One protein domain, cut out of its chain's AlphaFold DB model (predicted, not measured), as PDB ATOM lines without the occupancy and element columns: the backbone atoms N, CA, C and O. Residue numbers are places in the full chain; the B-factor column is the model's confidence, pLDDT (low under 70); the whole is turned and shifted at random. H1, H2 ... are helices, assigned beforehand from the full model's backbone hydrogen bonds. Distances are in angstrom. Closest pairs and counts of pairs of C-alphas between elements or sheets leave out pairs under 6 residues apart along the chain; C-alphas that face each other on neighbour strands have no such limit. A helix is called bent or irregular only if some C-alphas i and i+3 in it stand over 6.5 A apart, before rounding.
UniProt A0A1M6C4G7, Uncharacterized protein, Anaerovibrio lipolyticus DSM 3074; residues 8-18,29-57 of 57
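What this domain is: This is residues 8 to 18 and 29 to 57 of the 57 residues of an uncharacterized protein of Anaerovibrio lipolyticus DSM 3074 (UniProt A0A1M6C4G7). Three helices form a loose, bent row with H2 in the middle: H1 packs on one side of H2, and H3 folds back along the other in a helical hairpin. Residues 52 to 57, of which 52 to 55 belong to H3, stick out. The 40 printed residues hold three named helices, H1, H2, H3 in chain order, and no named strand, an all helix domain. It is only just loose, close to compact, with a radius of gyration of the C-alphas of 11.0 A and spans of 32 by 23 by 14 A.

How they stand to each other: H1, residues 8 to 18, touches H2, residues 29 to 38, at a steep tilt of 41 degrees, opposite ways; their closest C-alphas, Gln 8 and Ser 38, are 6.6 A apart. H3, residues 44 to 55, touches H2 with residues 44 to 47 alone, at a shallow tilt of 17 degrees, opposite ways; the closest C-alphas, Val 37 and Tyr 44, are 6.2 A apart. H1 and H3 are apart. In H1, H2 and H3 every O i to N i+4 pair is within hydrogen-bond range.

Where its parts are: H1 begins at C-alpha 8 (18.416, 77.616, 107.897) and is 15.7 A long. H2 is 14.8 A long. H3, 17.0 A, ends at C-alpha 55 (20.525, 60.822, 128.447).

The domain as a whole: The C-alphas farthest apart, Arg 10 and Arg 57, are 32.5 A apart. Residues 19 to 28 are not printed; C-alphas 18 and 29 are 18.1 A apart across this cut. The link from H2 to H3 is tight. Residue 57 alone has pLDDT under 70.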
ATOM      1  N   GLN A   8      18.291  78.234 106.579       89.94
ATOM      2  CA  GLN A   8      18.416  77.616 107.897       89.94
ATOM      3  C   GLN A   8      18.576  76.095 107.791       89.94
ATOM      4  O   GLN A   8      19.469  75.528 108.420       89.94
ATOM      5  N   ASN A   9      17.769  75.432 106.961       90.31
ATOM      6  CA  ASN A   9      17.835  73.981 106.793       90.31
ATOM      7  C   ASN A   9      19.116  73.532 106.078       90.31
ATOM      8  O   ASN A   9      19.651  72.476 106.411       90.31
ATOM      9  N   ARG A  10      19.657  74.348 105.161       92.44
ATOM     10  CA  ARG A  10      20.981  74.115 104.559       92.44
ATOM     11  C   ARG A  10      22.085  74.115 105.610       92.44
ATOM     12  O   ARG A  10      22.873  73.180 105.634       92.44
ATOM     13  N   LYS A  11      22.080  75.073 106.545       93.56
ATOM     14  CA  LYS A  11      23.040  75.089 107.666       93.56
ATOM     15  C   LYS A  11      22.935  73.836 108.538       93.56
ATOM     16  O   LYS A  11      23.949  73.295 108.962       93.56
ATOM     17  N   ILE A  12      21.720  73.343 108.790       92.06
ATOM     18  CA  ILE A  12      21.517  72.084 109.528       92.06
ATOM     19  C   ILE A  12      22.110  70.899 108.747       92.06
ATOM     20  O   ILE A  12      22.758  70.037 109.340       92.06
ATOM     21  N   ALA A  13      21.923  70.862 107.424       91.88
ATOM     22  CA  ALA A  13      22.494  69.828 106.565       91.88
ATOM     23  C   ALA A  13      24.031  69.887 106.514       91.88
ATOM     24  O   ALA A  13      24.671  68.841 106.584       91.88
ATOM     25  N   GLU A  14      24.620  71.085 106.457       94.69
ATOM     26  CA  GLU A  14      26.072  71.299 106.526       94.69
ATOM     27  C   GLU A  14      26.651  70.759 107.839       94.69
ATOM     28  O   GLU A  14      27.592  69.971 107.808       94.69
ATOM     29  N   VAL A  15      26.038  71.082 108.986       93.69
ATOM     30  CA  VAL A  15      26.461  70.548 110.294       93.69
ATOM     31  C   VAL A  15      26.373  69.020 110.325       93.69
ATOM     32  O   VAL A  15      27.302  68.357 110.784       93.69
ATOM     33  N   ALA A  16      25.280  68.442 109.818       93.62
ATOM     34  CA  ALA A  16      25.131  66.991 109.749       93.62
ATOM     35  C   ALA A  16      26.195  66.340 108.844       93.62
ATOM     36  O   ALA A  16      26.693  65.267 109.175       93.62
ATOM     37  N   ALA A  17      26.566  66.992 107.738       94.62
ATOM     38  CA  ALA A  17      27.625  66.528 106.847       94.62
ATOM     39  C   ALA A  17      29.008  66.595 107.513       94.62
ATOM     40  O   ALA A  17      29.772  65.639 107.409       94.62
ATOM     41  N   THR A  18      29.310  67.673 108.247       96.94
ATOM     42  CA  THR A  18      30.558  67.795 109.016       96.94
ATOM     43  C   THR A  18      30.674  66.706 110.079       96.94
ATOM     44  O   THR A  18      31.720  66.079 110.192       96.94
ATOM     45  N   ALA A  29      15.260  61.802 114.162       92.50
ATOM     46  CA  ALA A  29      14.404  62.400 115.181       92.50
ATOM     47  C   ALA A  29      15.020  63.699 115.713       92.50
ATOM     48  O   ALA A  29      14.350  64.726 115.724       92.50
ATOM     49  N   PHE A  30      16.315  63.684 116.028       93.12
ATOM     50  CA  PHE A  30      17.016  64.859 116.528       93.12
ATOM     51  C   PHE A  30      17.060  65.996 115.498       93.12
ATOM     52  O   PHE A  30      16.760  67.140 115.828       93.12
ATOM     53  N   ILE A  31      17.308  65.685 114.219       93.44
ATOM     54  CA  ILE A  31      17.278  66.686 113.134       93.44
ATOM     55  C   ILE A  31      15.913  67.397 113.059       93.44
ATOM     56  O   ILE A  31      15.864  68.609 112.852       93.44
ATOM     57  N   LYS A  32      14.795  66.684 113.272       92.69
ATOM     58  CA  LYS A  32      13.456  67.304 113.304       92.69
ATOM     59  C   LYS A  32      13.308  68.302 114.446       92.69
ATOM     60  O   LYS A  32      12.659  69.329 114.260       92.69
ATOM     61  N   GLU A  33      13.888  68.016 115.604       94.81
ATOM     62  CA  GLU A  33      13.840  68.938 116.734       94.81
ATOM     63  C   GLU A  33      14.673  70.198 116.474       94.81
ATOM     64  O   GLU A  33      14.195  71.299 116.742       94.81
ATOM     65  N   ILE A  34      15.847  70.072 115.841       94.00
ATOM     66  CA  ILE A  34      16.643  71.236 115.410       94.00
ATOM     67  C   ILE A  34      15.846  72.104 114.420       94.00
ATOM     68  O   ILE A  34      15.836  73.330 114.537       94.00
ATOM     69  N   ILE A  35      15.123  71.489 113.477       93.19
ATOM     70  CA  ILE A  35      14.276  72.228 112.526       93.19
ATOM     71  C   ILE A  35      13.175  73.001 113.259       93.19
ATOM     72  O   ILE A  35      12.984  74.183 112.980       93.19
ATOM     73  N   LYS A  36      12.495  72.399 114.245       93.75
ATOM     74  CA  LYS A  36      11.483  73.107 115.053       93.75
ATOM     75  C   LYS A  36      12.064  74.327 115.768       93.75
ATOM     76  O   LYS A  36      11.376  75.342 115.870       93.75
ATOM     77  N   VAL A  37      13.314  74.241 116.230       93.88
ATOM     78  CA  VAL A  37      14.025  75.391 116.806       93.88
ATOM     79  C   VAL A  37      14.249  76.476 115.757       93.88
ATOM     80  O   VAL A  37      13.961  77.643 116.011       93.88
ATOM     81  N   SER A  38      14.682  76.102 114.550       90.56
ATOM     82  CA  SER A  38      14.891  77.056 113.451       90.56
ATOM     83  C   SER A  38      13.606  77.762 112.996       90.56
ATOM     84  O   SER A  38      13.650  78.909 112.561       90.56
ATOM     85  N   GLU A  39      12.459  77.094 113.139       91.62
ATOM     86  CA  GLU A  39      11.131  77.626 112.815       91.62
ATOM     87  C   GLU A  39      10.515  78.444 113.966       91.62
ATOM     88  O   GLU A  39       9.384  78.912 113.846       91.62
ATOM     89  N   GLY A  40      11.206  78.583 115.104       93.00
ATOM     90  CA  GLY A  40      10.696  79.282 116.289       93.00
ATOM     91  C   GLY A  40       9.596  78.529 117.049       93.00
ATOM     92  O   GLY A  40       8.999  79.080 117.969       93.00
ATOM     93  N   LYS A  41       9.327  77.264 116.702       95.25
ATOM     94  CA  LYS A  41       8.325  76.409 117.369       95.25
ATOM     95  C   LYS A  41       8.814  75.847 118.708       95.25
ATOM     96  O   LYS A  41       8.017  75.306 119.470       95.25
ATOM     97  N   LYS A  42      10.120  75.918 118.960       95.56
ATOM     98  CA  LYS A  42      10.798  75.458 120.176       95.56
ATOM     99  C   LYS A  42      12.016  76.343 120.428       95.56
ATOM    100  O   LYS A  42      12.653  76.787 119.478       95.56
ATOM    101  N   THR A  43      12.364  76.614 121.682       96.62
ATOM    102  CA  THR A  43      13.598  77.348 121.999       96.62
ATOM    103  C   THR A  43      14.801  76.409 122.066       96.62
ATOM    104  O   THR A  43      14.668  75.213 122.326       96.62
ATOM    105  N   TYR A  44      15.999  76.964 121.877       94.81
ATOM    106  CA  TYR A  44      17.241  76.219 122.086       94.81
ATOM    107  C   TYR A  44      17.310  75.602 123.493       94.81
ATOM    108  O   TYR A  44      17.661  74.434 123.632       94.81
ATOM    109  N   GLU A  45      16.913  76.356 124.525       97.56
ATOM    110  CA  GLU A  45      16.973  75.874 125.909       97.56
ATOM    111  C   GLU A  45      15.994  74.721 126.161       97.56
ATOM    112  O   GLU A  45      16.356  73.750 126.815       97.56
ATOM    113  N   GLN A  46      14.789  74.767 125.581       97.56
ATOM    114  CA  GLN A  46      13.847  73.646 125.662       97.56
ATOM    115  C   GLN A  46      14.443  72.369 125.065       97.56
ATOM    116  O   GLN A  46      14.430  71.327 125.715       97.56
ATOM    117  N   LEU A  47      15.021  72.453 123.860       96.81
ATOM    118  CA  LEU A  47      15.665  71.302 123.227       96.81
ATOM    119  C   LEU A  47      16.848  70.786 124.058       96.81
ATOM    120  O   LEU A  47      17.010  69.581 124.228       96.81
ATOM    121  N   ARG A  48      17.667  71.688 124.607       95.94
ATOM    122  CA  ARG A  48      18.808  71.320 125.451       95.94
ATOM    123  C   ARG A  48      18.369  70.521 126.680       95.94
ATOM    124  O   ARG A  48      18.974  69.493 126.976       95.94
ATOM    125  N   GLN A  49      17.325  70.972 127.372       97.38
ATOM    126  CA  GLN A  49      16.801  70.278 128.552       97.38
ATOM    127  C   GLN A  49      16.203  68.909 128.199       97.38
ATOM    128  O   GLN A  49      16.416  67.954 128.941       97.38
ATOM    129  N   GLU A  50      15.521  68.781 127.057       95.12
ATOM    130  CA  GLU A  50      14.999  67.492 126.577       95.12
ATOM    131  C   GLU A  50      16.115  66.473 126.321       95.12
ATOM    132  O   GLU A  50      16.019  65.339 126.785       95.12
ATOM    133  N   VAL A  51      17.196  66.886 125.648       94.31
ATOM    134  CA  VAL A  51      18.359  66.017 125.404       94.31
ATOM    135  C   VAL A  51      19.011  65.605 126.721       94.31
ATOM    136  O   VAL A  51      19.309  64.433 126.920       94.31
ATOM    137  N   ILE A  52      19.210  66.541 127.655       95.50
ATOM    138  CA  ILE A  52      19.778  66.210 128.970       95.50
ATOM    139  C   ILE A  52      18.888  65.194 129.694       95.50
ATOM    140  O   ILE A  52      19.399  64.211 130.219       95.50
ATOM    141  N   ALA A  53      17.570  65.394 129.699       95.00
ATOM    142  CA  ALA A  53      16.633  64.488 130.358       95.00
ATOM    143  C   ALA A  53      16.590  63.086 129.719       95.00
ATOM    144  O   ALA A  53      16.374  62.106 130.431       95.00
ATOM    145  N   GLU A  54      16.792  62.982 128.402       92.31
ATOM    146  CA  GLU A  54      16.847  61.705 127.679       92.31
ATOM    147  C   GLU A  54      18.071  60.868 128.080       92.31
ATOM    148  O   GLU A  54      17.930  59.671 128.323       92.31
ATOM    149  N   TYR A  55      19.244  61.500 128.196       90.88
ATOM    150  CA  TYR A  55      20.525  60.822 128.447       90.88
ATOM    151  C   TYR A  55      20.984  60.829 129.913       90.88
ATOM    152  O   TYR A  55      21.989  60.205 130.236       90.88
ATOM    153  N   ALA A  56      20.288  61.529 130.813       88.06
ATOM    154  CA  ALA A  56      20.571  61.490 132.252       88.06
ATOM    155  C   ALA A  56      20.052  60.214 132.952       88.06
ATOM    156  O   ALA A  56      20.229  60.076 134.164       88.06
ATOM    157  N   ARG A  57      19.383  59.318 132.217       59.19
ATOM    158  CA  ARG A  57      18.970  57.984 132.677       59.19
ATOM    159  C   ARG A  57      20.061  56.955 132.424       59.19
ATOM    160  O   ARG A  57      20.164  56.038 133.266       59.19
TER     161      ARG A  57